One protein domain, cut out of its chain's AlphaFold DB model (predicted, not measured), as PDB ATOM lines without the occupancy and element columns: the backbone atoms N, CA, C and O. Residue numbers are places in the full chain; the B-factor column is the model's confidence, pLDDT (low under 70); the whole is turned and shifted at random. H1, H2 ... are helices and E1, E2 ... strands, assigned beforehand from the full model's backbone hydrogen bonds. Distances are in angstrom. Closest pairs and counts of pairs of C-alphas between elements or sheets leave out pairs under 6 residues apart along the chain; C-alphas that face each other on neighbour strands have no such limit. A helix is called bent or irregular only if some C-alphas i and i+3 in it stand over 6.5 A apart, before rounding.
ATOM      1  N   ARG A   4     157.861 171.582 218.660       98.12
ATOM      2  CA  ARG A   4     157.076 170.842 219.658       98.12
ATOM      3  C   ARG A   4     155.597 171.200 219.584       98.12
ATOM      4  O   ARG A   4     155.251 172.374 219.630       98.12
ATOM      5  N   TYR A   5     154.765 170.166 219.620       98.44
ATOM      6  CA  TYR A   5     153.312 170.246 219.742       98.44
ATOM      7  C   TYR A   5     152.862 169.463 220.979       98.44
ATOM      8  O   TYR A   5     153.482 168.461 221.356       98.44
ATOM      9  N   THR A   6     151.812 169.938 221.646       98.06
ATOM     10  CA  THR A   6     151.288 169.370 222.898       98.06
ATOM     11  C   THR A   6     149.772 169.337 222.880       98.06
ATOM     12  O   THR A   6     149.158 170.182 222.238       98.06
ATOM     13  N   GLY A   7     149.178 168.418 223.640       97.19
ATOM     14  CA  GLY A   7     147.730 168.236 223.645       97.19
ATOM     15  C   GLY A   7     147.220 167.656 222.331       97.19
ATOM     16  O   GLY A   7     146.076 167.899 221.983       97.19
ATOM     17  N   ILE A   8     148.068 166.924 221.598       96.88
ATOM     18  CA  ILE A   8     147.707 166.413 220.277       96.88
ATOM     19  C   ILE A   8     146.590 165.368 220.371       96.88
ATOM     20  O   ILE A   8     146.647 164.431 221.185       96.88
ATOM     21  N   GLY A   9     145.596 165.520 219.504       95.81
ATOM     22  CA  GLY A   9     144.560 164.529 219.269       95.81
ATOM     23  C   GLY A   9     145.076 163.381 218.405       95.81
ATOM     24  O   GLY A   9     146.040 163.519 217.649       95.81
ATOM     25  N   CYS A  10     144.431 162.222 218.516       95.25
ATOM     26  CA  CYS A  10     144.649 161.115 217.598       95.25
ATOM     27  C   CYS A  10     143.355 160.318 217.439       95.25
ATOM     28  O   CYS A  10     142.712 159.969 218.432       95.25
ATOM     29  N   ARG A  11     142.993 160.008 216.196       96.19
ATOM     30  CA  ARG A  11     141.887 159.105 215.869       96.19
ATOM     31  C   ARG A  11     142.301 158.116 214.796       96.19
ATOM     32  O   ARG A  11     143.172 158.394 213.977       96.19
ATOM     33  N   GLU A  12     141.658 156.960 214.786       96.75
ATOM     34  CA  GLU A  12     141.832 156.012 213.691       96.75
ATOM     35  C   GLU A  12     141.045 156.469 212.464       96.75
ATOM     36  O   GLU A  12     139.905 156.929 212.561       96.75
ATOM     37  N   LYS A  13     141.659 156.309 211.295       94.50
ATOM     38  CA  LYS A  13     141.073 156.620 209.997       94.50
ATOM     39  C   LYS A  13     141.299 155.453 209.053       94.50
ATOM     40  O   LYS A  13     142.412 154.948 208.925       94.50
ATOM     41  N   ARG A  14     140.240 155.027 208.365       93.81
ATOM     42  CA  ARG A  14     140.319 153.969 207.355       93.81
ATOM     43  C   ARG A  14     140.573 154.568 205.979       93.81
ATOM     44  O   ARG A  14     139.781 155.376 205.504       93.81
ATOM     45  N   ILE A  15     141.633 154.115 205.321       92.38
ATOM     46  CA  ILE A  15     141.973 154.479 203.947       92.38
ATOM     47  C   ILE A  15     141.488 153.373 203.013       92.38
ATOM     48  O   ILE A  15     142.004 152.254 203.079       92.38
ATOM     49  N   PRO A  16     140.502 153.634 202.137       89.06
ATOM     50  CA  PRO A  16     140.004 152.620 201.223       89.06
ATOM     51  C   PRO A  16     141.055 152.279 200.159       89.06
ATOM     52  O   PRO A  16     141.672 153.153 199.542       89.06
ATOM     53  N   THR A  17     141.239 150.985 199.908       85.31
ATOM     54  CA  THR A  17     142.003 150.438 198.778       85.31
ATOM     55  C   THR A  17     141.098 149.528 197.957       85.31
ATOM     56  O   THR A  17     139.990 149.206 198.382       85.31
ATOM     57  N   ARG A  18     141.563 149.109 196.773       83.62
ATOM     58  CA  ARG A  18     140.836 148.125 195.954       83.62
ATOM     59  C   ARG A  18     140.610 146.803 196.700       83.62
ATOM     60  O   ARG A  18     139.603 146.155 196.456       83.62
ATOM     61  N   ASP A  19     141.485 146.487 197.656       82.25
ATOM     62  CA  ASP A  19     141.529 145.206 198.370       82.25
ATOM     63  C   ASP A  19     141.022 145.301 199.826       82.25
ATOM     64  O   ASP A  19     141.354 144.468 200.662       82.25
ATOM     65  N   GLY A  20     140.227 146.328 200.160       82.12
ATOM     66  CA  GLY A  20     139.547 146.437 201.464       82.12
ATOM     67  C   GLY A  20     140.059 147.532 202.410       82.12
ATOM     68  O   GLY A  20     139.403 147.836 203.409       82.12
ATOM     69  N   GLY A  21     141.155 148.207 202.071       88.25
ATOM     70  CA  GLY A  21     141.698 149.340 202.823       88.25
ATOM     71  C   GLY A  21     142.559 148.976 204.033       88.25
ATOM     72  O   GLY A  21     142.714 147.812 204.383       88.25
ATOM     73  N   TYR A  22     143.125 149.999 204.670       90.56
ATOM     74  CA  TYR A  22     143.970 149.881 205.863       90.56
ATOM     75  C   TYR A  22     143.684 151.022 206.846       90.56
ATOM     76  O   TYR A  22     143.021 151.997 206.491       90.56
ATOM     77  N   LEU A  23     144.135 150.880 208.093       93.94
ATOM     78  CA  LEU A  23     143.986 151.906 209.125       93.94
ATOM     79  C   LEU A  23     145.254 152.749 209.229       93.94
ATOM     80  O   LEU A  23     146.364 152.223 209.164       93.94
ATOM     81  N   ILE A  24     145.059 154.044 209.440       96.06
ATOM     82  CA  ILE A  24     146.096 154.997 209.825       96.06
ATOM     83  C   ILE A  24     145.655 155.730 211.090       96.06
ATOM     84  O   ILE A  24     144.467 155.747 211.431       96.06
ATOM     85  N   LYS A  25     146.603 156.371 211.770       97.06
ATOM     86  CA  LYS A  25     146.314 157.335 212.830       97.06
ATOM     87  C   LYS A  25     146.332 158.741 212.247       97.06
ATOM     88  O   LYS A  25     147.357 159.207 211.768       97.06
ATOM     89  N   GLU A  26     145.197 159.417 212.294       97.12
ATOM     90  CA  GLU A  26     145.124 160.839 211.981       97.12
ATOM     91  C   GLU A  26     145.403 161.618 213.264       97.12
ATOM     92  O   GLU A  26     144.721 161.426 214.279       97.12
ATOM     93  N   PHE A  27     146.455 162.426 213.239       97.75
ATOM     94  CA  PHE A  27     146.768 163.357 214.308       97.75
ATOM     95  C   PHE A  27     145.923 164.625 214.187       97.75
ATOM     96  O   PHE A  27     145.356 164.914 213.143       97.75
ATOM     97  N   ASP A  28     145.847 165.370 215.283       97.38
ATOM     98  CA  ASP A  28     145.390 166.757 215.298       97.38
ATOM     99  C   ASP A  28     146.370 167.537 216.174       97.38
ATOM    100  O   ASP A  28     146.454 167.308 217.385       97.38
ATOM    101  N   PHE A  29     147.183 168.393 215.553       97.81
ATOM    102  CA  PHE A  29     148.181 169.188 216.271       97.81
ATOM    103  C   PHE A  29     147.632 170.525 216.780       97.81
ATOM    104  O   PHE A  29     148.372 171.253 217.444       97.81
ATOM    105  N   HIS A  30     146.365 170.846 216.489       96.88
ATOM    106  CA  HIS A  30     145.710 172.105 216.849       96.88
ATOM    107  C   HIS A  30     146.483 173.349 216.380       96.88
ATOM    108  O   HIS A  30     146.560 174.359 217.082       96.88
ATOM    109  N   ALA A  31     147.084 173.270 215.193       96.38
ATOM    110  CA  ALA A  31     147.876 174.337 214.599       96.38
ATOM    111  C   ALA A  31     147.325 174.712 213.219       96.38
ATOM    112  O   ALA A  31     146.813 173.866 212.501       96.38
ATOM    113  N   GLU A  32     147.480 175.972 212.815       96.06
ATOM    114  CA  GLU A  32     147.142 176.412 211.450       96.06
ATOM    115  C   GLU A  32     148.204 175.987 210.421       96.06
ATOM    116  O   GLU A  32     147.951 175.944 209.216       96.06
ATOM    117  N   ARG A  33     149.418 175.691 210.901       96.94
ATOM    118  CA  ARG A  33     150.552 175.205 210.117       96.94
ATOM    119  C   ARG A  33     151.477 174.365 210.993       96.94
ATOM    120  O   ARG A  33     151.728 174.714 212.147       96.94
ATOM    121  N   VAL A  34     152.027 173.298 210.424       97.31
ATOM    122  CA  VAL A  34     152.943 172.383 211.116       97.31
ATOM    123  C   VAL A  34     154.379 172.629 210.659       97.31
ATOM    124  O   VAL A  34     154.747 172.328 209.531       97.31
ATOM    125  N   ASP A  35     155.214 173.187 211.521       97.19
ATOM    126  CA  ASP A  35     156.626 173.424 211.260       97.19
ATOM    127  C   ASP A  35     157.456 172.178 211.608       97.19
ATOM    128  O   ASP A  35     157.315 171.584 212.677       97.19
ATOM    129  N   TYR A  36     158.377 171.820 210.716       97.44
ATOM    130  CA  TYR A  36     159.457 170.877 210.991       97.44
ATOM    131  C   TYR A  36     160.722 171.682 211.289       97.44
ATOM    132  O   TYR A  36     161.127 172.532 210.494       97.44
ATOM    133  N   GLN A  37     161.364 171.443 212.440       97.50
ATOM    134  CA  GLN A  37     162.635 172.113 212.727       97.50
ATOM    135  C   GLN A  37     163.715 171.581 211.773       97.50
ATOM    136  O   GLN A  37     163.977 170.378 211.786       97.50
ATOM    137  N   PRO A  38     164.394 172.435 210.993       96.12
ATOM    138  CA  PRO A  38     165.455 171.967 210.123       96.12
ATOM    139  C   PRO A  38     166.735 171.726 210.924       96.12
ATOM    140  O   PRO A  38     167.236 172.620 211.607       96.12
ATOM    141  N   LEU A  39     167.277 170.515 210.848       96.69
ATOM    142  CA  LEU A  39     168.471 170.112 211.583       96.69
ATOM    143  C   LEU A  39     169.450 169.425 210.639       96.69
ATOM    144  O   LEU A  39     169.067 168.572 209.843       96.69
ATOM    145  N   ARG A  40     170.741 169.731 210.767       95.88
ATOM    146  CA  ARG A  40     171.777 168.891 210.154       95.88
ATOM    147  C   ARG A  40     171.755 167.514 210.813       95.88
ATOM    148  O   ARG A  40     171.600 167.413 212.037       95.88
ATOM    149  N   ALA A  41     171.929 166.458 210.027       96.62
ATOM    150  CA  ALA A  41     172.144 165.128 210.572       96.62
ATOM    151  C   ALA A  41     173.530 165.079 211.234       96.62
ATOM    152  O   ALA A  41     174.568 165.212 210.595       96.62
ATOM    153  N   THR A  42     173.531 164.917 212.548       97.00
ATOM    154  CA  THR A  42     174.700 164.697 213.398       97.00
ATOM    155  C   THR A  42     174.391 163.492 214.273       97.00
ATOM    156  O   THR A  42     173.234 163.081 214.377       97.00
ATOM    157  N   GLN A  43     175.391 162.945 214.962       97.19
ATOM    158  CA  GLN A  43     175.147 161.863 215.914       97.19
ATOM    159  C   GLN A  43     174.093 162.260 216.964       97.19
ATOM    160  O   GLN A  43     173.152 161.509 217.203       97.19
ATOM    161  N   ALA A  44     174.197 163.467 217.529       98.12
ATOM    162  CA  ALA A  44     173.272 163.949 218.552       98.12
ATOM    163  C   ALA A  44     171.852 164.177 218.010       98.12
ATOM    164  O   ALA A  44     170.873 163.819 218.668       98.12
ATOM    165  N   THR A  45     171.720 164.759 216.814       98.25
ATOM    166  CA  THR A  45     170.400 165.016 216.221       98.25
ATOM    167  C   THR A  45     169.727 163.729 215.755       98.25
ATOM    168  O   THR A  45     168.543 163.561 216.018       98.25
ATOM    169  N   ALA A  46     170.464 162.776 215.174       98.25
ATOM    170  CA  ALA A  46     169.933 161.456 214.832       98.25
ATOM    171  C   ALA A  46     169.449 160.698 216.086       98.25
ATOM    172  O   ALA A  46     168.305 160.242 216.137       98.25
ATOM    173  N   GLN A  47     170.267 160.653 217.144       97.94
ATOM    174  CA  GLN A  47     169.922 159.962 218.396       97.94
ATOM    175  C   GLN A  47     168.702 160.571 219.097       97.94
ATOM    176  O   GLN A  47     167.902 159.849 219.701       97.94
ATOM    177  N   ALA A  48     168.505 161.890 218.993       97.81
ATOM    178  CA  ALA A  48     167.326 162.557 219.541       97.81
ATOM    179  C   ALA A  48     166.004 162.030 218.947       97.81
ATOM    180  O   ALA A  48     164.966 162.114 219.613       97.81
ATOM    181  N   PHE A  49     166.051 161.434 217.754       98.12
ATOM    182  CA  PHE A  49     164.924 160.801 217.065       98.12
ATOM    183  C   PHE A  49     165.091 159.279 216.921       98.12
ATOM    184  O   PHE A  49     164.479 158.663 216.057       98.12
ATOM    185  N   GLY A  50     165.912 158.658 217.778       97.31
ATOM    186  CA  GLY A  50     166.059 157.200 217.839       97.31
ATOM    187  C   GLY A  50     166.859 156.587 216.689       97.31
ATOM    188  O   GLY A  50     166.834 155.373 216.526       97.31
ATOM    189  N   MET A  51     167.572 157.399 215.910       98.00
ATOM    190  CA  MET A  51     168.367 156.955 214.769       98.00
ATOM    191  C   MET A  51     169.863 156.979 215.079       98.00
ATOM    192  O   MET A  51     170.338 157.720 215.941       98.00
ATOM    193  N   THR A  52     170.621 156.201 214.316       97.56
ATOM    194  CA  THR A  52     172.085 156.253 214.285       97.56
ATOM    195  C   THR A  52     172.534 156.878 212.972       97.56
ATOM    196  O   THR A  52     172.116 156.437 211.904       97.56
ATOM    197  N   LEU A  53     173.381 157.907 213.047       97.81
ATOM    198  CA  LEU A  53     174.096 158.425 211.882       97.81
ATOM    199  C   LEU A  53     175.299 157.523 211.612       97.81
ATOM    200  O   LEU A  53     176.115 157.325 212.508       97.81
ATOM    201  N   LEU A  54     175.399 157.024 210.386       96.88
ATOM    202  CA  LEU A  54     176.560 156.318 209.868       96.88
ATOM    203  C   LEU A  54     177.232 157.212 208.827       96.88
ATOM    204  O   LEU A  54     176.624 157.543 207.805       96.88
ATOM    205  N   ARG A  55     178.468 157.623 209.091       95.25
ATOM    206  CA  ARG A  55     179.235 158.462 208.170       95.25
ATOM    207  C   ARG A  55     179.828 157.643 207.035       95.25
ATOM    208  O   ARG A  55     180.039 156.436 207.157       95.25
ATOM    209  N   ALA A  56     180.155 158.314 205.937       89.31
ATOM    210  CA  ALA A  56     180.886 157.700 204.836       89.31
ATOM    211  C   ALA A  56     182.147 156.953 205.327       89.31
ATOM    212  O   ALA A  56     183.022 157.528 205.973       89.31
ATOM    213  N   GLY A  57     182.237 155.661 205.000       89.56
ATOM    214  CA  GLY A  57     183.343 154.783 205.401       89.56
ATOM    215  C   GLY A  57     183.150 154.068 206.743       89.56
ATOM    216  O   GLY A  57     183.898 153.138 207.036       89.56
ATOM    217  N   GLU A  58     182.143 154.438 207.534       93.94
ATOM    218  CA  GLU A  58     181.761 153.680 208.723       93.94
ATOM    219  C   GLU A  58     180.933 152.448 208.337       93.94
ATOM    220  O   GLU A  58     180.262 152.401 207.303       93.94
ATOM    221  N   CYS A  59     180.970 151.428 209.191       91.38
ATOM    222  CA  CYS A  59     180.155 150.233 209.041       91.38
ATOM    223  C   CYS A  59     179.520 149.852 210.377       91.38
ATOM    224  O   CYS A  59     180.053 150.149 211.446       91.38
ATOM    225  N   LEU A  60     178.383 149.166 210.304       90.44
ATOM    226  CA  LEU A  60     177.781 148.502 211.451       90.44
ATOM    227  C   LEU A  60     177.477 147.051 211.107       90.44
ATOM    228  O   LEU A  60     177.215 146.705 209.954       90.44
ATOM    229  N   ARG A  61     177.484 146.202 212.129       90.31
ATOM    230  CA  ARG A  61     176.987 144.838 212.001       90.31
ATOM    231  C   ARG A  61     175.463 144.885 211.910       90.31
ATOM    232  O   ARG A  61     174.814 145.446 212.787       90.31
ATOM    233  N   PHE A  62     174.910 144.309 210.849       86.88
ATOM    234  CA  PHE A  62     173.485 144.364 210.544       86.88
ATOM    235  C   PHE A  62     172.920 142.941 210.514       86.88
ATOM    236  O   PHE A  62     173.093 142.220 209.537       86.88
ATOM    237  N   GLU A  63     172.321 142.517 211.629       89.69
ATOM    238  CA  GLU A  63     171.869 141.136 211.865       89.69
ATOM    239  C   GLU A  63     170.350 141.015 211.746       89.69
ATOM    240  O   GLU A  63     169.667 140.591 212.675       89.69
ATOM    241  N   TYR A  64     169.810 141.462 210.618       90.88
ATOM    242  CA  TYR A  64     168.375 141.452 210.374       90.88
ATOM    243  C   TYR A  64     168.080 140.779 209.040       90.88
ATOM    244  O   TYR A  64     168.707 141.096 208.028       90.88
ATOM    245  N   ASP A  65     167.102 139.879 209.050       92.06
ATOM    246  CA  ASP A  65     166.660 139.120 207.885       92.06
ATOM    247  C   ASP A  65     165.356 139.675 207.304       92.06
ATOM    248  O   ASP A  65     164.677 140.509 207.904       92.06
ATOM    249  N   GLY A  66     164.989 139.198 206.112       94.62
ATOM    250  CA  GLY A  66     163.735 139.590 205.463       94.62
ATOM    251  C   GLY A  66     163.729 141.040 204.973       94.62
ATOM    252  O   GLY A  66     162.664 141.617 204.777       94.62
ATOM    253  N   LEU A  67     164.905 141.630 204.766       96.38
ATOM    254  CA  LEU A  67     165.069 142.998 204.289       96.38
ATOM    255  C   LEU A  67     165.469 143.026 202.812       96.38
ATOM    256  O   LEU A  67     166.077 142.093 202.287       96.38
ATOM    257  N   VAL A  68     165.134 144.121 202.140       96.00
ATOM    258  CA  VAL A  68     165.499 144.401 200.750       96.00
ATOM    259  C   VAL A  68     166.087 145.797 200.640       96.00
ATOM    260  O   VAL A  68     165.658 146.722 201.328       96.00
ATOM    261  N   CYS A  69     167.056 145.954 199.742       94.88
ATOM    262  CA  CYS A  69     167.568 147.257 199.345       94.88
ATOM    263  C   CYS A  69     166.784 147.744 198.122       94.88
ATOM    264  O   CYS A  69     166.818 147.110 197.066       94.88
ATOM    265  N   GLY A  70     166.059 148.849 198.274       91.62
ATOM    266  CA  GLY A  70     165.255 149.474 197.233       91.62
ATOM    267  C   GLY A  70     165.820 150.827 196.819       91.62
ATOM    268  O   GLY A  70     166.301 151.596 197.651       91.62
ATOM    269  N   GLN A  71     165.727 151.133 195.529       91.88
ATOM    270  CA  GLN A  71     166.053 152.449 194.989       91.88
ATOM    271  C   GLN A  71     164.768 153.192 194.636       91.88
ATOM    272  O   GLN A  71     163.885 152.646 193.972       91.88
ATOM    273  N   TYR A  72     164.676 154.443 195.076       88.19
ATOM    274  CA  TYR A  72     163.510 155.295 194.886       88.19
ATOM    275  C   TYR A  72     163.938 156.643 194.327       88.19
ATOM    276  O   TYR A  72     164.887 157.260 194.814       88.19
ATOM    277  N   THR A  73     163.189 157.125 193.341       88.69
ATOM    278  CA  THR A  73     163.369 158.459 192.773       88.69
ATOM    279  C   THR A  73     162.198 159.337 193.182       88.69
ATOM    280  O   THR A  73     161.059 159.080 192.793       88.69
ATOM    281  N   TYR A  74     162.478 160.394 193.940       88.06
ATOM    282  CA  TYR A  74     161.476 161.372 194.353       88.06
ATOM    283  C   TYR A  74     161.582 162.629 193.497       88.06
ATOM    284  O   TYR A  74     162.570 163.354 193.574       88.06
ATOM    285  N   GLY A  75     160.560 162.905 192.687       88.50
ATOM    286  CA  GLY A  75     160.457 164.175 191.966       88.50
ATOM    287  C   GLY A  75     160.165 165.345 192.910       88.50
ATOM    288  O   GLY A  75     159.601 165.143 193.982       88.50
ATOM    289  N   GLN A  76     160.467 166.577 192.491       87.62
ATOM    290  CA  GLN A  76     160.303 167.810 193.291       87.62
ATOM    291  C   GLN A  76     158.903 168.025 193.914       87.62
ATOM    292  O   GLN A  76     158.759 168.792 194.863       87.62
ATOM    293  N   TRP A  77     157.871 167.360 193.382       87.69
ATOM    294  CA  TRP A  77     156.483 167.441 193.847       87.69
ATOM    295  C   TRP A  77     156.034 166.235 194.682       87.69
ATOM    296  O   TRP A  77     154.866 166.168 195.049       87.69
ATOM    297  N   ALA A  78     156.917 165.279 194.993       88.81
ATOM    298  CA  ALA A  78     156.523 164.027 195.644       88.81
ATOM    299  C   ALA A  78     155.835 164.237 197.005       88.81
ATOM    300  O   ALA A  78     154.867 163.540 197.295       88.81
ATOM    301  N   GLY A  79     156.265 165.232 197.793       88.25
ATOM    302  CA  GLY A  79     155.614 165.595 199.063       88.25
ATOM    303  C   GLY A  79     154.163 166.064 198.894       88.25
ATOM    304  O   GLY A  79     153.311 165.797 199.727       88.25
ATOM    305  N   HIS A  80     153.816 166.668 197.758       90.81
ATOM    306  CA  HIS A  80     152.455 167.154 197.515       90.81
ATOM    307  C   HIS A  80     151.436 166.033 197.253       90.81
ATOM    308  O   HIS A  80     150.241 166.301 197.176       90.81
ATOM    309  N   GLN A  81     151.860 164.777 197.108       88.94
ATOM    310  CA  GLN A  81     150.936 163.650 196.998       88.94
ATOM    311  C   GLN A  81     150.777 162.963 198.358       88.94
ATOM    312  O   GLN A  81     151.706 162.294 198.807       88.94
ATOM    313  N   SER A  82     149.584 163.011 198.958       89.81
ATOM    314  CA  SER A  82     149.280 162.157 200.118       89.81
ATOM    315  C   SER A  82     148.969 160.717 199.668       89.81
ATOM    316  O   SER A  82     148.130 160.517 198.780       89.81
ATOM    317  N   PRO A  83     149.600 159.686 200.268       87.31
ATOM    318  CA  PRO A  83     149.244 158.285 200.021       87.31
ATOM    319  C   PRO A  83     147.884 157.898 200.625       87.31
ATOM    320  O   PRO A  83     147.347 156.833 200.310       87.31
ATOM    321  N   TYR A  84     147.326 158.768 201.468       91.25
ATOM    322  CA  TYR A  84     146.103 158.549 202.233       91.25
ATOM    323  C   TYR A  84     144.865 159.145 201.547       91.25
ATOM    324  O   TYR A  84     143.766 159.128 202.101       91.25
ATOM    325  N   LEU A  85     145.012 159.643 200.316       88.62
ATOM    326  CA  LEU A  85     143.881 160.081 199.507       88.62
ATOM    327  C   LEU A  85     142.986 158.902 199.102       88.62
ATOM    328  O   LEU A  85     143.439 157.797 198.780       88.62
ATOM    329  N   GLU A  86     141.684 159.174 199.066       85.31
ATOM    330  CA  GLU A  86     140.664 158.241 198.594       85.31
ATOM    331  C   GLU A  86     140.941 157.771 197.159       85.31
ATOM    332  O   GLU A  86     141.588 158.462 196.372       85.31
ATOM    333  N   LEU A  87     140.415 156.599 196.783       84.81
ATOM    334  CA  LEU A  87     140.694 155.946 195.493       84.81
ATOM    335  C   LEU A  87     140.528 156.869 194.272       84.81
ATOM    336  O   LEU A  87     141.372 156.825 193.378       84.81
ATOM    337  N   GLY A  88     139.486 157.708 194.248       85.81
ATOM    338  CA  GLY A  88     139.234 158.659 193.156       85.81
ATOM    339  C   GLY A  88     140.244 159.809 193.070       85.81
ATOM    340  O   GLY A  88     140.400 160.401 192.008       85.81
ATOM    341  N   ARG A  89     140.970 160.076 194.161       89.56
ATOM    342  CA  ARG A  89     141.852 161.235 194.352       89.56
ATOM    343  C   ARG A  89     143.343 160.887 194.363       89.56
ATOM    344  O   ARG A  89     144.184 161.769 194.430       89.56
ATOM    345  N   ARG A  90     143.725 159.609 194.259       84.12
ATOM    346  CA  ARG A  90     145.132 159.151 194.400       84.12
ATOM    347  C   ARG A  90     146.137 159.753 193.413       84.12
ATOM    348  O   ARG A  90     147.344 159.658 193.633       84.12
ATOM    349  N   ARG A  91     145.659 160.304 192.297       86.75
ATOM    350  CA  ARG A  91     146.493 160.975 191.285       86.75
ATOM    351  C   ARG A  91     146.545 162.494 191.468       86.75
ATOM    352  O   ARG A  91     147.169 163.167 190.656       86.75
ATOM    353  N   GLU A  92     145.886 163.026 192.494       91.88
ATOM    354  CA  GLU A  92     145.905 164.450 192.808       91.88
ATOM    355  C   GLU A  92     147.214 164.849 193.490       91.88
ATOM    356  O   GLU A  92     147.765 164.114 194.315       91.88
ATOM    357  N   LEU A  93     147.671 166.055 193.162       92.06
ATOM    358  CA  LEU A  93     148.645 166.789 193.954       92.06
ATOM    359  C   LEU A  93     147.884 167.795 194.814       92.06
ATOM    360  O   LEU A  93     147.071 168.572 194.310       92.06
ATOM    361  N   LEU A  94     148.156 167.780 196.110       93.00
ATOM    362  CA  LEU A  94     147.651 168.758 197.055       93.00
ATOM    363  C   LEU A  94     148.375 170.093 196.858       93.00
ATOM    364  O   LEU A  94     149.557 170.159 196.510       93.00
ATOM    365  N   THR A  95     147.674 171.190 197.132       91.81
ATOM    366  CA  THR A  95     148.257 172.543 197.104       91.81
ATOM    367  C   THR A  95     149.218 172.801 198.269       91.81
ATOM    368  O   THR A  95     149.903 173.821 198.292       91.81
ATOM    369  N   TYR A  96     149.306 171.862 199.211       91.38
ATOM    370  CA  TYR A  96     150.192 171.870 200.369       91.38
ATOM    371  C   TYR A  96     150.835 170.491 200.569       91.38
ATOM    372  O   TYR A  96     150.425 169.511 199.950       91.38
ATOM    373  N   ASN A  97     151.845 170.427 201.436       90.69
ATOM    374  CA  ASN A  97     152.459 169.179 201.877       90.69
ATOM    375  C   ASN A  97     151.823 168.759 203.217       90.69
ATOM    376  O   ASN A  97     151.858 169.571 204.144       90.69
ATOM    377  N   PRO A  98     151.180 167.587 203.331       91.69
ATOM    378  CA  PRO A  98     150.744 167.049 204.615       91.69
ATOM    379  C   PRO A  98     151.886 166.311 205.321       91.69
ATOM    380  O   PRO A  98     152.946 166.041 204.756       91.69
ATOM    381  N   THR A  99     151.657 165.943 206.577       92.75
ATOM    382  CA  THR A  99     152.541 165.013 207.279       92.75
ATOM    383  C   THR A  99     152.303 163.582 206.793       92.75
ATOM    384  O   THR A  99     151.162 163.130 206.728       92.75
ATOM    385  N   ASP A 100     153.390 162.864 206.507       93.12
ATOM    386  CA  ASP A 100     153.416 161.439 206.166       93.12
ATOM    387  C   ASP A 100     154.494 160.774 207.031       93.12
ATOM    388  O   ASP A 100     155.690 160.951 206.785       93.12
ATOM    389  N   LEU A 101     154.072 160.109 208.108       96.50
ATOM    390  CA  LEU A 101     154.961 159.513 209.103       96.50
ATOM    391  C   LEU A 101     154.588 158.058 209.366       96.50
ATOM    392  O   LEU A 101     153.416 157.697 209.428       96.50
ATOM    393  N   GLU A 102     155.581 157.223 209.621       97.00
ATOM    394  CA  GLU A 102     155.373 155.818 209.953       97.00
ATOM    395  C   GLU A 102     156.336 155.341 211.046       97.00
ATOM    396  O   GLU A 102     157.386 155.938 211.276       97.00
ATOM    397  N   TYR A 103     155.972 154.242 211.705       97.62
ATOM    398  CA  TYR A 103     156.906 153.370 212.419       97.62
ATOM    399  C   TYR A 103     156.601 151.913 212.076       97.62
ATOM    400  O   TYR A 103     155.497 151.593 211.632       97.62
ATOM    401  N   HIS A 104     157.565 151.026 212.284       97.50
ATOM    402  CA  HIS A 104     157.442 149.593 212.021       97.50
ATOM    403  C   HIS A 104     158.472 148.819 212.857       97.50
ATOM    404  O   HIS A 104     159.457 149.395 213.327       97.50
ATOM    405  N   ASP A 105     158.240 147.519 213.051       96.75
ATOM    406  CA  ASP A 105     159.110 146.643 213.855       96.75
ATOM    407  C   ASP A 105     160.151 145.913 212.990       96.75
ATOM    408  O   ASP A 105     160.374 144.711 213.112       96.75
ATOM    409  N   PHE A 106     160.801 146.645 212.086       96.38
ATOM    410  CA  PHE A 106     161.993 146.196 211.366       96.38
ATOM    411  C   PHE A 106     162.951 147.384 211.155       96.38
ATOM    412  O   PHE A 106     162.557 148.538 211.313       96.38
ATOM    413  N   PRO A 107     164.238 147.169 210.845       95.75
ATOM    414  CA  PRO A 107     165.144 148.286 210.609       95.75
ATOM    415  C   PRO A 107     164.865 148.983 209.274       95.75
ATOM    416  O   PRO A 107     164.615 148.329 208.262       95.75
ATOM    417  N   HIS A 108     165.018 150.305 209.247       96.44
ATOM    418  CA  HIS A 108     164.959 151.103 208.021       96.44
ATOM    419  C   HIS A 108     166.246 151.916 207.901       96.44
ATOM    420  O   HIS A 108     166.628 152.618 208.839       96.44
ATOM    421  N   VAL A 109     166.938 151.811 206.766       96.25
ATOM    422  CA  VAL A 109     168.208 152.518 206.547       96.25
ATOM    423  C   VAL A 109     168.099 153.427 205.344       96.25
ATOM    424  O   VAL A 109     167.915 152.933 204.245       96.25
ATOM    425  N   PHE A 110     168.281 154.729 205.531       95.44
ATOM    426  CA  PHE A 110     168.242 155.721 204.460       95.44
ATOM    427  C   PHE A 110     169.655 156.085 204.019       95.44
ATOM    428  O   PHE A 110     170.429 156.597 204.827       95.44
ATOM    429  N   PHE A 111     169.979 155.888 202.743       93.44
ATOM    430  CA  PHE A 111     171.276 156.250 202.174       93.44
ATOM    431  C   PHE A 111     171.167 157.519 201.329       93.44
ATOM    432  O   PHE A 111     170.420 157.584 200.345       93.44
ATOM    433  N   SER A 112     171.980 158.521 201.662       90.94
ATOM    434  CA  SER A 112     172.122 159.736 200.861       90.94
ATOM    435  C   SER A 112     173.052 159.472 199.676       90.94
ATOM    436  O   SER A 112     174.268 159.637 199.760       90.94
ATOM    437  N   ARG A 113     172.500 158.978 198.561       84.19
ATOM    438  CA  ARG A 113     173.287 158.583 197.373       84.19
ATOM    439  C   ARG A 113     173.434 159.687 196.327       84.19
ATOM    440  O   ARG A 113     174.265 159.558 195.427       84.19
ATOM    441  N   HIS A 114     172.633 160.748 196.409       81.81
ATOM    442  CA  HIS A 114     172.694 161.829 195.432       81.81
ATOM    443  C   HIS A 114     174.002 162.609 195.562       81.81
ATOM    444  O   HIS A 114     174.435 162.931 196.663       81.81
ATOM    445  N   ARG A 115     174.640 162.928 194.432       79.94
ATOM    446  CA  ARG A 115     175.989 163.518 194.431       79.94
ATOM    447  C   ARG A 115     176.013 164.985 194.863       79.94
ATOM    448  O   ARG A 115     176.993 165.418 195.453       79.94
ATOM    449  N   SER A 116     174.969 165.740 194.524       82.56
ATOM    450  CA  SER A 116     174.939 167.209 194.631       82.56
ATOM    451  C   SER A 116     173.997 167.758 195.704       82.56
ATOM    452  O   SER A 116     174.168 168.904 196.115       82.56
ATOM    453  N   VAL A 117     173.013 166.983 196.169       87.94
ATOM    454  CA  VAL A 117     172.003 167.462 197.125       87.94
ATOM    455  C   VAL A 117     171.870 166.484 198.294       87.94
ATOM    456  O   VAL A 117     172.022 165.278 198.092       87.94
ATOM    457  N   PRO A 118     171.611 166.977 199.515       91.38
ATOM    458  CA  PRO A 118     171.411 166.128 200.681       91.38
ATOM    459  C   PRO A 118     170.113 165.322 200.583       91.38
ATOM    460  O   PRO A 118     169.166 165.712 199.897       91.38
ATOM    461  N   LEU A 119     170.047 164.235 201.347       93.12
ATOM    462  CA  LEU A 119     168.801 163.536 201.640       93.12
ATOM    463  C   LEU A 119     168.129 164.199 202.845       93.12
ATOM    464  O   LEU A 119     168.785 164.460 203.849       93.12
ATOM    465  N   VAL A 120     166.824 164.460 202.769       94.62
ATOM    466  CA  VAL A 120     166.054 165.000 203.899       94.62
ATOM    467  C   VAL A 120     165.079 163.947 204.400       94.62
ATOM    468  O   VAL A 120     164.229 163.502 203.637       94.62
ATOM    469  N   ILE A 121     165.181 163.561 205.669       96.44
ATOM    470  CA  ILE A 121     164.224 162.651 206.310       96.44
ATOM    471  C   ILE A 121     163.429 163.441 207.343       96.44
ATOM    472  O   ILE A 121     164.006 163.977 208.291       96.44
ATOM    473  N   SER A 122     162.109 163.511 207.166       97.12
ATOM    474  CA  SER A 122     161.228 164.056 208.196       97.12
ATOM    475  C   SER A 122     161.111 163.031 209.319       97.12
ATOM    476  O   SER A 122     160.876 161.852 209.066       97.12
ATOM    477  N   VAL A 123     161.298 163.461 210.559       98.38
ATOM    478  CA  VAL A 123     161.299 162.599 211.742       98.38
ATOM    479  C   VAL A 123     160.419 163.176 212.834       98.38
ATOM    480  O   VAL A 123     160.261 164.395 212.957       98.38
ATOM    481  N   ALA A 124     159.882 162.291 213.666       98.31
ATOM    482  CA  ALA A 124     159.138 162.678 214.844       98.31
ATOM    483  C   ALA A 124     159.536 161.866 216.070       98.31
ATOM    484  O   ALA A 124     159.809 160.673 215.989       98.31
ATOM    485  N   ARG A 125     159.491 162.511 217.235       98.31
ATOM    486  CA  ARG A 125     159.513 161.840 218.534       98.31
ATOM    487  C   ARG A 125     158.161 162.037 219.197       98.31
ATOM    488  O   ARG A 125     157.890 163.115 219.730       98.31
ATOM    489  N   TRP A 126     157.323 161.011 219.155       98.06
ATOM    490  CA  TRP A 126     155.971 161.033 219.700       98.06
ATOM    491  C   TRP A 126     155.928 160.388 221.087       98.06
ATOM    492  O   TRP A 126     156.504 159.326 221.308       98.06
ATOM    493  N   ARG A 127     155.252 161.040 222.033       97.44
ATOM    494  CA  ARG A 127     154.994 160.557 223.393       97.44
ATOM    495  C   ARG A 127     153.485 160.370 223.562       97.44
ATOM    496  O   ARG A 127     152.798 161.340 223.908       97.44
ATOM    497  N   PRO A 128     152.948 159.166 223.290       96.19
ATOM    498  CA  PRO A 128     151.505 158.945 223.226       96.19
ATOM    499  C   PRO A 128     150.793 159.272 224.541       96.19
ATOM    500  O   PRO A 128     149.773 159.950 224.517       96.19
ATOM    501  N   TYR A 129     151.356 158.888 225.690       96.12
ATOM    502  CA  TYR A 129     150.697 159.057 226.994       96.12
ATOM    503  C   TYR A 129     150.808 160.460 227.598       96.12
ATOM    504  O   TYR A 129     150.210 160.732 228.635       96.12
ATOM    505  N   THR A 130     151.560 161.363 226.966       96.44
ATOM    506  CA  THR A 130     151.569 162.788 227.334       96.44
ATOM    507  C   THR A 130     151.017 163.684 226.237       96.44
ATOM    508  O   THR A 130     151.009 164.898 226.414       96.44
ATOM    509  N   HIS A 131     150.562 163.110 225.118       96.94
ATOM    510  CA  HIS A 131     150.043 163.851 223.969       96.94
ATOM    511  C   HIS A 131     151.033 164.912 223.462       96.94
ATOM    512  O   HIS A 131     150.659 166.049 223.177       96.94
ATOM    513  N   GLU A 132     152.317 164.552 223.378       98.00
ATOM    514  CA  GLU A 132     153.375 165.446 222.892       98.00
ATOM    515  C   GLU A 132     154.063 164.845 221.675       98.00
ATOM    516  O   GLU A 132     154.342 163.646 221.642       98.00
ATOM    517  N   ILE A 133     154.427 165.681 220.711       98.50
ATOM    518  CA  ILE A 133     155.258 165.281 219.576       98.50
ATOM    519  C   ILE A 133     156.282 166.370 219.278       98.50
ATOM    520  O   ILE A 133     156.045 167.559 219.501       98.50
ATOM    521  N   SER A 134     157.470 165.966 218.846       98.62
ATOM    522  CA  SER A 134     158.497 166.876 218.336       98.62
ATOM    523  C   SER A 134     158.851 166.481 216.913       98.62
ATOM    524  O   SER A 134     159.085 165.298 216.684       98.62
ATOM    525  N   LEU A 135     158.894 167.445 215.994       98.50
ATOM    526  CA  LEU A 135     159.086 167.236 214.557       98.50
ATOM    527  C   LEU A 135     160.367 167.911 214.067       98.50
ATOM    528  O   LEU A 135     160.672 169.045 214.455       98.50
ATOM    529  N   ALA A 136     161.107 167.238 213.195       98.19
ATOM    530  CA  ALA A 136     162.287 167.802 212.557       98.19
ATOM    531  C   ALA A 136     162.503 167.242 211.152       98.19
ATOM    532  O   ALA A 136     162.082 166.132 210.849       98.19
ATOM    533  N   ASP A 137     163.208 168.001 210.323       97.50
ATOM    534  CA  ASP A 137     163.801 167.503 209.088       97.50
ATOM    535  C   ASP A 137     165.291 167.289 209.328       97.50
ATOM    536  O   ASP A 137     166.012 168.241 209.641       97.50
ATOM    537  N   LEU A 138     165.760 166.050 209.187       97.25
ATOM    538  CA  LEU A 138     167.180 165.721 209.252       97.25
ATOM    539  C   LEU A 138     167.790 165.823 207.855       97.25
ATOM    540  O   LEU A 138     167.478 165.030 206.969       97.25
ATOM    541  N   TRP A 139     168.679 166.797 207.680       95.12
ATOM    542  CA  TRP A 139     169.432 167.043 206.455       95.12
ATOM    543  C   TRP A 139     170.721 166.224 206.479       95.12
ATOM    544  O   TRP A 139     171.689 166.585 207.153       95.12
ATOM    545  N   LEU A 140     170.702 165.100 205.771       94.12
ATOM    546  CA  LEU A 140     171.770 164.114 205.699       94.12
ATOM    547  C   LEU A 140     172.729 164.429 204.549       94.12
ATOM    548  O   LEU A 140     172.316 164.541 203.391       94.12
ATOM    549  N   ALA A 141     174.016 164.559 204.870       92.38
ATOM    550  CA  ALA A 141     175.044 164.863 203.884       92.38
ATOM    551  C   ALA A 141     175.151 163.750 202.820       92.38
ATOM    552  O   ALA A 141     174.916 162.580 203.128       92.38
ATOM    553  N   PRO A 142     175.490 164.085 201.561       90.81
ATOM    554  CA  PRO A 142     175.823 163.090 200.544       90.81
ATOM    555  C   PRO A 142     176.875 162.085 201.034       90.81
ATOM    556  O   PRO A 142     177.917 162.479 201.548       90.81
ATOM    557  N   GLY A 143     176.612 160.792 200.843       91.69
ATOM    558  CA  GLY A 143     177.488 159.691 201.255       91.69
ATOM    559  C   GLY A 143     177.185 159.101 202.635       91.69
ATOM    560  O   GLY A 143     177.540 157.944 202.866       91.69
ATOM    561  N   ASP A 144     176.493 159.835 203.507       95.06
ATOM    562  CA  ASP A 144     176.102 159.354 204.835       95.06
ATOM    563  C   ASP A 144     174.794 158.538 204.793       95.06
ATOM    564  O   ASP A 144     174.027 158.572 203.819       95.06
ATOM    565  N   ALA A 145     174.519 157.813 205.881       96.06
ATOM    566  CA  ALA A 145     173.295 157.046 206.079       96.06
ATOM    567  C   ALA A 145     172.668 157.272 207.465       96.06
ATOM    568  O   ALA A 145     173.359 157.510 208.456       96.06
ATOM    569  N   LEU A 146     171.341 157.158 207.546       97.50
ATOM    570  CA  LEU A 146     170.600 157.092 208.808       97.50
ATOM    571  C   LEU A 146     170.045 155.687 208.997       97.50
ATOM    572  O   LEU A 146     169.341 155.178 208.131       97.50
ATOM    573  N   VAL A 147     170.332 155.086 210.146       97.00
ATOM    574  CA  VAL A 147     169.876 153.746 210.524       97.00
ATOM    575  C   VAL A 147     168.851 153.891 211.637       97.00
ATOM    576  O   VAL A 147     169.185 154.318 212.746       97.00
ATOM    577  N   LEU A 148     167.607 153.530 211.349       96.56
ATOM    578  CA  LEU A 148     166.540 153.428 212.333       96.56
ATOM    579  C   LEU A 148     166.390 151.954 212.750       96.56
ATOM    580  O   LEU A 148     166.133 151.113 211.885       96.56
ATOM    581  N   PRO A 149     166.551 151.616 214.040       95.56
ATOM    582  CA  PRO A 149     166.272 150.270 214.530       95.56
ATOM    583  C   PRO A 149     164.756 149.999 214.568       95.56
ATOM    584  O   PRO A 149     163.978 150.959 214.575       95.56
ATOM    585  N   PRO A 150     164.330 148.725 214.673       96.00
ATOM    586  CA  PRO A 150     162.923 148.363 214.849       96.00
ATOM    587  C   PRO A 150     162.238 149.195 215.940       96.00
ATOM    588  O   PRO A 150     162.810 149.428 217.011       96.00
ATOM    589  N   GLN A 151     161.026 149.670 215.663       96.38
ATOM    590  CA  GLN A 151     160.219 150.468 216.579       96.38
ATOM    591  C   GLN A 151     158.935 149.721 216.938       96.38
ATOM    592  O   GLN A 151     158.181 149.282 216.073       96.38
ATOM    593  N   ARG A 152     158.636 149.658 218.237       94.88
ATOM    594  CA  ARG A 152     157.387 149.097 218.765       94.88
ATOM    595  C   ARG A 152     156.597 150.167 219.487       94.88
ATOM    596  O   ARG A 152     157.173 151.081 220.080       94.88
ATOM    597  N   PHE A 153     155.277 150.035 219.464       95.81
ATOM    598  CA  PHE A 153     154.435 150.880 220.295       95.81
ATOM    599  C   PHE A 153     154.677 150.540 221.779       95.81
ATOM    600  O   PHE A 153     154.710 149.357 222.118       95.81
ATOM    601  N   PRO A 154     154.864 151.536 222.664       95.00
ATOM    602  CA  PRO A 154     155.010 151.296 224.092       95.00
ATOM    603  C   PRO A 154     153.812 150.542 224.673       95.00
ATOM    604  O   PRO A 154     152.667 150.835 224.331       95.00
ATOM    605  N   GLU A 155     154.079 149.615 225.590       94.06
ATOM    606  CA  GLU A 155     153.027 148.922 226.332       94.06
ATOM    607  C   GLU A 155     152.171 149.907 227.149       94.06
ATOM    608  O   GLU A 155     152.691 150.927 227.628       94.06
ATOM    609  N   PRO A 156     150.873 149.607 227.362       94.38
ATOM    610  CA  PRO A 156     150.016 150.381 228.250       94.38
ATOM    611  C   PRO A 156     150.652 150.585 229.625       94.38
ATOM    612  O   PRO A 156     151.114 149.644 230.271       94.38
ATOM    613  N   LEU A 157     150.647 151.833 230.090       93.75
ATOM    614  CA  LEU A 157     151.189 152.160 231.401       93.75
ATOM    615  C   LEU A 157     150.322 151.549 232.514       93.75
ATOM    616  O   LEU A 157     149.090 151.604 232.426       93.75
ATOM    617  N   PRO A 158     150.933 151.020 233.587       93.81
ATOM    618  CA  PRO A 158     150.189 150.516 234.732       93.81
ATOM    619  C   PRO A 158     149.423 151.644 235.436       93.81
ATOM    620  O   PRO A 158     149.795 152.821 235.380       93.81
ATOM    621  N   ALA A 159     148.361 151.279 236.154       91.69
ATOM    622  CA  ALA A 159     147.632 152.227 236.989       91.69
ATOM    623  C   ALA A 159     148.581 152.876 238.015       91.69
ATOM    624  O   ALA A 159     149.319 152.185 238.714       91.69
ATOM    625  N   GLY A 160     148.562 154.209 238.101       92.19
ATOM    626  CA  GLY A 160     149.440 154.969 238.997       92.19
ATOM    627  C   GLY A 160     150.845 155.258 238.452       92.19
ATOM    628  O   GLY A 160     151.664 155.788 239.201       92.19
ATOM    629  N   ALA A 161     151.129 154.954 237.178       93.44
ATOM    630  CA  ALA A 161     152.388 155.328 236.533       93.44
ATOM    631  C   ALA A 161     152.697 156.828 236.693       93.44
ATOM    632  O   ALA A 161     151.812 157.690 236.633       93.44
ATOM    633  N   SER A 162     153.974 157.148 236.892       96.12
ATOM    634  CA  SER A 162     154.404 158.525 237.103       96.12
ATOM    635  C   SER A 162     154.369 159.336 235.803       96.12
ATOM    636  O   SER A 162     154.386 158.808 234.689       96.12
ATOM    637  N   LYS A 163     154.425 160.669 235.927       93.06
ATOM    638  CA  LYS A 163     154.629 161.551 234.763       93.06
ATOM    639  C   LYS A 163     155.940 161.253 234.030       93.06
ATOM    640  O   LYS A 163     156.033 161.517 232.834       93.06
ATOM    641  N   HIS A 164     156.955 160.752 234.735       94.19
ATOM    642  CA  HIS A 164     158.217 160.367 234.116       94.19
ATOM    643  C   HIS A 164     158.023 159.141 233.219       94.19
ATOM    644  O   HIS A 164     158.415 159.192 232.056       94.19
ATOM    645  N   ASP A 165     157.335 158.110 233.711       95.00
ATOM    646  CA  ASP A 165     157.041 156.889 232.944       95.00
ATOM    647  C   ASP A 165     156.238 157.217 231.684       95.00
ATOM    648  O   ASP A 165     156.597 156.806 230.580       95.00
ATOM    649  N   ALA A 166     155.218 158.070 231.826       94.88
ATOM    650  CA  ALA A 166     154.417 158.532 230.697       94.88
ATOM    651  C   ALA A 166     155.232 159.293 229.649       94.88
ATOM    652  O   ALA A 166     155.008 159.126 228.451       94.88
ATOM    653  N   ARG A 167     156.205 160.108 230.078       94.81
ATOM    654  CA  ARG A 167     157.111 160.788 229.147       94.81
ATOM    655  C   ARG A 167     158.084 159.809 228.502       94.81
ATOM    656  O   ARG A 167     158.414 160.016 227.341       94.81
ATOM    657  N   SER A 168     158.571 158.796 229.209       94.62
ATOM    658  CA  SER A 168     159.574 157.851 228.697       94.62
ATOM    659  C   SER A 168     159.025 156.877 227.648       94.62
ATOM    660  O   SER A 168     159.796 156.376 226.832       94.62
ATOM    661  N   ALA A 169     157.709 156.681 227.590       96.50
ATOM    662  CA  ALA A 169     157.044 155.984 226.495       96.50
ATOM    663  C   ALA A 169     157.108 156.809 225.198       96.50
ATOM    664  O   ALA A 169     156.478 157.862 225.074       96.50
ATOM    665  N   ILE A 170     157.903 156.339 224.238       97.06
ATOM    666  CA  ILE A 170     158.228 157.064 223.009       97.06
ATOM    667  C   ILE A 170     158.036 156.155 221.805       97.06
ATOM    668  O   ILE A 170     158.439 154.997 221.830       97.06
ATOM    669  N   VAL A 171     157.501 156.730 220.735       97.62
ATOM    670  CA  VAL A 171     157.512 156.166 219.387       97.62
ATOM    671  C   VAL A 171     158.300 157.129 218.506       97.62
ATOM    672  O   VAL A 171     157.956 158.313 218.427       97.62
ATOM    673  N   ASN A 172     159.369 156.655 217.868       98.25
ATOM    674  CA  ASN A 172     160.050 157.442 216.845       98.25
ATOM    675  C   ASN A 172     159.400 157.149 215.493       98.25
ATOM    676  O   ASN A 172     159.205 155.985 215.147       98.25
ATOM    677  N   LEU A 173     159.043 158.205 214.768       98.06
ATOM    678  CA  LEU A 173     158.431 158.124 213.446       98.06
ATOM    679  C   LEU A 173     159.375 158.720 212.403       98.06
ATOM    680  O   LEU A 173     160.171 159.612 212.718       98.06
ATOM    681  N   HIS A 174     159.226 158.305 211.153       97.44
ATOM    682  CA  HIS A 174     159.959 158.864 210.018       97.44
ATOM    683  C   HIS A 174     159.087 158.959 208.766       97.44
ATOM    684  O   HIS A 174     158.065 158.292 208.657       97.44
ATOM    685  N   GLY A 175     159.518 159.780 207.811       93.56
ATOM    686  CA  GLY A 175     158.890 159.965 206.509       93.56
ATOM    687  C   GLY A 175     159.926 160.352 205.453       93.56
ATOM    688  O   GLY A 175     160.683 161.310 205.622       93.56
ATOM    689  N   ASN A 176     159.963 159.602 204.351       87.56
ATOM    690  CA  ASN A 176     160.918 159.788 203.250       87.56
ATOM    691  C   ASN A 176     160.320 160.524 202.038       87.56
ATOM    692  O   ASN A 176     161.045 161.022 201.185       87.56
ATOM    693  N   ARG A 177     158.996 160.660 201.944       79.75
ATOM    694  CA  ARG A 177     158.346 161.357 200.822       79.75
ATOM    695  C   ARG A 177     158.728 162.842 200.756       79.75
ATOM    696  O   ARG A 177     158.841 163.419 199.673       79.75
ATOM    697  N   ASN A 178     159.018 163.428 201.916       79.88
ATOM    698  CA  ASN A 178     159.506 164.797 202.062       79.88
ATOM    699  C   ASN A 178     160.968 164.976 201.627       79.88
ATOM    700  O   ASN A 178     161.429 166.107 201.501       79.88
ATOM    701  N   SER A 179     161.694 163.904 201.293       79.50
ATOM    702  CA  SER A 179     163.058 163.998 200.763       79.50
ATOM    703  C   SER A 179     163.159 164.832 199.483       79.50
ATOM    704  O   SER A 179     164.182 165.471 199.245       79.50
ATOM    705  N   ALA A 180     162.076 164.921 198.701       80.88
ATOM    706  CA  ALA A 180     161.979 165.800 197.532       80.88
ATOM    707  C   ALA A 180     162.182 167.299 197.838       80.88
ATOM    708  O   ALA A 180     162.442 168.083 196.922       80.88
ATOM    709  N   LEU A 181     162.088 167.720 199.106       80.44
ATOM    710  CA  LEU A 181     162.318 169.108 199.520       80.44
ATOM    711  C   LEU A 181     163.730 169.595 199.183       80.44
ATOM    712  O   LEU A 181     163.894 170.764 198.830       80.44
ATOM    713  N   ALA A 182     164.735 168.714 199.242       80.25
ATOM    714  CA  ALA A 182     166.111 169.063 198.895       80.25
ATOM    715  C   ALA A 182     166.218 169.583 197.452       80.25
ATOM    716  O   ALA A 182     166.830 170.627 197.215       80.25
ATOM    717  N   CYS A 183     165.542 168.916 196.508       82.94
ATOM    718  CA  CYS A 183     165.480 169.311 195.099       82.94
ATOM    719  C   CYS A 183     164.918 170.725 194.932       82.94
ATOM    720  O   CYS A 183     165.477 171.548 194.209       82.94
ATOM    721  N   ARG A 184     163.835 171.025 195.661       82.50
ATOM    722  CA  ARG A 184     163.134 172.311 195.582       82.50
ATOM    723  C   ARG A 184     163.942 173.467 196.174       82.50
ATOM    724  O   ARG A 184     163.828 174.586 195.685       82.50
ATOM    725  N   LEU A 185     164.696 173.220 197.246       83.12
ATOM    726  CA  LEU A 185     165.328 174.282 198.032       83.12
ATOM    727  C   LEU A 185     166.805 174.533 197.678       83.12
ATOM    728  O   LEU A 185     167.263 175.656 197.873       83.12
ATOM    729  N   LEU A 186     167.568 173.531 197.213       78.12
ATOM    730  CA  LEU A 186     169.035 173.643 197.094       78.12
ATOM    731  C   LEU A 186     169.613 173.610 195.674       78.12
ATOM    732  O   LEU A 186     170.649 174.231 195.462       78.12
ATOM    733  N   GLY A 187     169.033 172.859 194.735       66.69
ATOM    734  CA  GLY A 187     169.844 172.352 193.615       66.69
ATOM    735  C   GLY A 187     169.374 172.657 192.200       66.69
ATOM    736  O   GLY A 187     170.120 172.380 191.269       66.69
ATOM    737  N   GLY A 188     168.143 173.136 191.995       73.50
ATOM    738  CA  GLY A 188     167.539 173.145 190.650       73.50
ATOM    739  C   GLY A 188     167.357 171.741 190.042       73.50
ATOM    740  O   GLY A 188     166.900 171.619 188.907       73.50
ATOM    741  N   GLU A 189     167.691 170.691 190.799       84.38
ATOM    742  CA  GLU A 189     167.450 169.293 190.469       84.38
ATOM    743  C   GLU A 189     165.942 169.037 190.429       84.38
ATOM    744  O   GLU A 189     165.179 169.552 191.249       84.38
ATOM    745  N   THR A 190     165.497 168.204 189.493       87.25
ATOM    746  CA  THR A 190     164.071 167.870 189.348       87.25
ATOM    747  C   THR A 190     163.682 166.606 190.111       87.25
ATOM    748  O   THR A 190     162.491 166.365 190.340       87.25
ATOM    749  N   ALA A 191     164.669 165.812 190.543       88.38
ATOM    750  CA  ALA A 191     164.465 164.582 191.291       88.38
ATOM    751  C   ALA A 191     165.660 164.216 192.185       88.38
ATOM    752  O   ALA A 191     166.796 164.584 191.905       88.38
ATOM    753  N   LEU A 192     165.382 163.449 193.240       87.62
ATOM    754  CA  LEU A 192     166.362 162.882 194.161       87.62
ATOM    755  C   LEU A 192     166.361 161.360 194.028       87.62
ATOM    756  O   LEU A 192     165.347 160.721 194.312       87.62
ATOM    757  N   LEU A 193     167.499 160.781 193.646       87.38
ATOM    758  CA  LEU A 193     167.733 159.349 193.800       87.38
ATOM    759  C   LEU A 193     168.099 159.047 195.253       87.38
ATOM    760  O   LEU A 193     169.059 159.593 195.800       87.38
ATOM    761  N   THR A 194     167.348 158.133 195.844       86.81
ATOM    762  CA  THR A 194     167.550 157.631 197.197       86.81
ATOM    763  C   THR A 194     167.651 156.119 197.156       86.81
ATOM    764  O   THR A 194     167.070 155.460 196.291       86.81
ATOM    765  N   GLU A 195     168.401 155.567 198.093       92.38
ATOM    766  CA  GLU A 195     168.479 154.133 198.311       92.38
ATOM    767  C   GLU A 195     168.119 153.879 199.765       92.38
ATOM    768  O   GLU A 195     168.482 154.662 200.648       92.38
ATOM    769  N   THR A 196     167.354 152.827 200.013       94.25
ATOM    770  CA  THR A 196     166.926 152.490 201.360       94.25
ATOM    771  C   THR A 196     166.875 150.985 201.567       94.25
ATOM    772  O   THR A 196     166.541 150.238 200.648       94.25
ATOM    773  N   ILE A 197     167.193 150.536 202.777       95.50
ATOM    774  CA  ILE A 197     166.910 149.172 203.223       95.50
ATOM    775  C   ILE A 197     165.607 149.199 204.017       95.50
ATOM    776  O   ILE A 197     165.471 150.004 204.937       95.50
ATOM    777  N   LEU A 198     164.677 148.309 203.673       95.06
ATOM    778  CA  LEU A 198     163.376 148.158 204.326       95.06
ATOM    779  C   LEU A 198     162.923 146.688 204.339       95.06
ATOM    780  O   LEU A 198     163.549 145.836 203.707       95.06
ATOM    781  N   GLY A 199     161.813 146.397 205.020       95.88
ATOM    782  CA  GLY A 199     161.169 145.084 205.004       95.88
ATOM    783  C   GLY A 199     160.800 144.615 203.594       95.88
ATOM    784  O   GLY A 199     160.308 145.384 202.767       95.88
ATOM    785  N   ASN A 200     161.011 143.329 203.319       96.25
ATOM    786  CA  ASN A 200     160.487 142.679 202.126       96.25
ATOM    787  C   ASN A 200     158.948 142.589 202.186       96.25
ATOM    788  O   ASN A 200     158.306 142.972 203.164       96.25
ATOM    789  N   ALA A 201     158.333 142.057 201.133       95.06
ATOM    790  CA  ALA A 201     156.878 142.014 201.039       95.06
ATOM    791  C   ALA A 201     156.202 141.195 202.160       95.06
ATOM    792  O   ALA A 201     155.073 141.514 202.527       95.06
ATOM    793  N   ASP A 202     156.862 140.166 202.698       96.25
ATOM    794  CA  ASP A 202     156.333 139.365 203.806       96.25
ATOM    795  C   ASP A 202     156.419 140.138 205.125       96.25
ATOM    796  O   ASP A 202     155.403 140.303 205.796       96.25
ATOM    797  N   VAL A 203     157.582 140.729 205.422       96.38
ATOM    798  CA  VAL A 203     157.798 141.586 206.602       96.38
ATOM    799  C   VAL A 203     156.841 142.784 206.615       96.38
ATOM    800  O   VAL A 203     156.284 143.137 207.650       96.38
ATOM    801  N   MET A 204     156.585 143.396 205.460       94.25
ATOM    802  CA  MET A 204     155.672 144.541 205.351       94.25
ATOM    803  C   MET A 204     154.193 144.166 205.548       94.25
ATOM    804  O   MET A 204     153.377 145.046 205.827       94.25
ATOM    805  N   ARG A 205     153.822 142.890 205.369       93.62
ATOM    806  CA  ARG A 205     152.440 142.398 205.513       93.62
ATOM    807  C   ARG A 205     152.159 141.748 206.860       93.62
ATOM    808  O   ARG A 205     150.995 141.720 207.262       93.62
ATOM    809  N   ASP A 206     153.178 141.205 207.519       95.12
ATOM    810  CA  ASP A 206     153.026 140.535 208.805       95.12
ATOM    811  C   ASP A 206     152.462 141.504 209.855       95.12
ATOM    812  O   ASP A 206     152.893 142.648 209.977       95.12
ATOM    813  N   ALA A 207     151.463 141.060 210.617       93.06
ATOM    814  CA  ALA A 207     150.803 141.889 211.616       93.06
ATOM    815  C   ALA A 207     151.752 142.386 212.721       93.06
ATOM    816  O   ALA A 207     151.483 143.445 213.288       93.06
ATOM    817  N   ALA A 208     152.822 141.643 213.015       93.62
ATOM    818  CA  ALA A 208     153.811 141.993 214.027       93.62
ATOM    819  C   ALA A 208     154.786 143.082 213.560       93.62
ATOM    820  O   ALA A 208     155.259 143.857 214.386       93.62
ATOM    821  N   THR A 209     155.076 143.156 212.257       95.56
ATOM    822  CA  THR A 209     156.135 144.027 211.717       95.56
ATOM    823  C   THR A 209     155.649 145.076 210.726       95.56
ATOM    824  O   THR A 209     156.405 145.994 210.408       95.56
ATOM    825  N   ARG A 210     154.406 144.983 210.240       94.75
ATOM    826  CA  ARG A 210     153.850 145.915 209.253       94.75
ATOM    827  C   ARG A 210     153.960 147.380 209.701       94.75
ATOM    828  O   ARG A 210     153.851 147.674 210.893       94.75
ATOM    829  N   PRO A 211     154.076 148.322 208.754       95.88
ATOM    830  CA  PRO A 211     154.068 149.736 209.085       95.88
ATOM    831  C   PRO A 211     152.758 150.233 209.687       95.88
ATOM    832  O   PRO A 211     151.655 149.847 209.291       95.88
ATOM    833  N   HIS A 212     152.912 151.161 210.621       97.00
ATOM    834  CA  HIS A 212     151.853 151.934 211.238       97.00
ATOM    835  C   HIS A 212     151.951 153.376 210.750       97.00
ATOM    836  O   HIS A 212     152.860 154.115 211.128       97.00
ATOM    837  N   TYR A 213     150.996 153.769 209.917       97.12
ATOM    838  CA  TYR A 213     150.976 155.065 209.249       97.12
ATOM    839  C   TYR A 213     150.269 156.140 210.073       97.12
ATOM    840  O   TYR A 213     149.270 155.873 210.750       97.12
ATOM    841  N   HIS A 214     150.779 157.362 209.972       97.06
ATOM    842  CA  HIS A 214     150.295 158.544 210.661       97.06
ATOM    843  C   HIS A 214     150.233 159.720 209.688       97.06
ATOM    844  O   HIS A 214     151.209 160.029 209.004       97.06
ATOM    845  N   GLU A 215     149.089 160.393 209.663       95.88
ATOM    846  CA  GLU A 215     148.869 161.592 208.858       95.88
ATOM    847  C   GLU A 215     148.538 162.762 209.779       95.88
ATOM    848  O   GLU A 215     147.824 162.601 210.768       95.88
ATOM    849  N   GLU A 216     149.023 163.944 209.415       95.12
ATOM    850  CA  GLU A 216     148.406 165.202 209.825       95.12
ATOM    851  C   GLU A 216     148.150 166.048 208.576       95.12
ATOM    852  O   GLU A 216     149.050 166.248 207.756       95.12
ATOM    853  N   GLN A 217     146.912 166.511 208.413       94.31
ATOM    854  CA  GLN A 217     146.437 167.169 207.189       94.31
ATOM    855  C   GLN A 217     146.763 168.655 207.140       94.31
ATOM    856  O   GLN A 217     146.724 169.258 206.069       94.31
ATOM    857  N   THR A 218     147.072 169.255 208.282       95.25
ATOM    858  CA  THR A 218     147.466 170.657 208.344       95.25
ATOM    859  C   THR A 218     148.713 170.894 207.475       95.25
ATOM    860  O   THR A 218     149.676 170.126 207.577       95.25
ATOM    861  N   PRO A 219     148.743 171.953 206.637       95.06
ATOM    862  CA  PRO A 219     149.897 172.278 205.806       95.06
ATOM    863  C   PRO A 219     151.202 172.312 206.598       95.06
ATOM    864  O   PRO A 219     151.289 172.960 207.645       95.06
ATOM    865  N   THR A 220     152.239 171.666 206.072       95.12
ATOM    866  CA  THR A 220     153.552 171.654 206.708       95.12
ATOM    867  C   THR A 220     154.472 172.745 206.158       95.12
ATOM    868  O   THR A 220     154.372 173.183 205.005       95.12
ATOM    869  N   ARG A 221     155.406 173.196 206.995       94.50
ATOM    870  CA  ARG A 221     156.496 174.094 206.627       94.50
ATOM    871  C   ARG A 221     157.830 173.416 206.880       94.50
ATOM    872  O   ARG A 221     158.122 172.971 207.984       94.50
ATOM    873  N   HIS A 222     158.645 173.437 205.835       93.31
ATOM    874  CA  HIS A 222     159.986 172.884 205.811       93.31
ATOM    875  C   HIS A 222     160.954 173.951 205.307       93.31
ATOM    876  O   HIS A 222     160.645 174.687 204.365       93.31
TER     877      HIS A 222
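Overview. This is residues 4 to 222 of the 230 residues of an uncharacterized protein of Burkholderia sp. SRS-46 (UniProt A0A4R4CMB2). What shape is this? Three strongly twisted sheets are stacked face to face in turn: E1, E4, E9, E10 and E12 in the middle, E2-E3-E14-E7 crossing it at 78 degrees, and E5-E11-E8-E13-E6 only partly face to face with it. H1 packs on the middle sheet over E10, and H3 packs on it over E9. What is it made of? The 219 printed residues include, in order, E1 E2 E3 E4 H1 E5 E6 E7 E8 E9 E10 E11 H2 E12 H3 E13 H4 E14, class mixed; E5-E11-E8-E13-E6 is antiparallel, E2-E3-E14-E7 mixed. It is compact, with a radius of gyration of the C-alphas of 17.1 A and spans of 52 by 44 by 35 A.

Along the chain. Where are the strands? E1 is residues 4 to 6, beginning at C-alpha 4 (157.076, 170.842, 219.658), then E2 9 to 15, E3 22 to 28, E4 37 to 40, E5 52 to 54, E6 67 to 75 (24.9 A) and E7 99 to 103. E8 is 108 to 111, E9 119 to 127 (25.9 A), E10 132 to 140 (25.2 A), E11 145 to 148, E12 171 to 175, E13 191 to 199 (24.1 A) and E14 212 to 216, ending at C-alpha 216 (148.406, 165.202, 209.825). Where are the helices? H1 is 43 to 48, H2 163 to 168, H3 177 to 187 (17.5 A) and H4 201 to 205.

Arrangement. What pairs in the branched sheet? E1 (N 5 to O 133, 2.9 A) and parallel E4 (N 39 to O 137, 2.9 A) lie on one side of E10, and E9 (N 123 to O 136, 2.8 A) on the other. E12 is antiparallel to E9, with N 124 to O 173 at 2.9 A. What faces that sheet? In this stack of sheets, the closest C-alphas of E7 and E12 are Leu 101 and Gly 175, 4.7 A, and those of E8 and E9 are Phe 111 and Leu 119, 7.7 A. How do the helices sit? H1 and H3 are on the same face of E5-E11-E8-E13-E6, two layers, helices on one face of a sheet; H4 only grazes that sheet, and H2 only grazes the branched one. Each O i to N i+4 pair is within hydrogen-bond range in H1, H2 and H4; H3, only just irregular with C-alphas 184 and 187 7.0 A apart, has 3 of 7, and 5 of 8 O i to N i+3 pairs.

Size, cuts and confidence. How large is it? The farthest C-alphas, Gly 160 and Gly 188, are 54.7 A apart. Which links are long? E5 to E6, E6 to E7 and E11 to H2 are long, and the printed part has no cut. Where is confidence low? Residue 187 is under 70; the mean pLDDT of the printed part is 92.9.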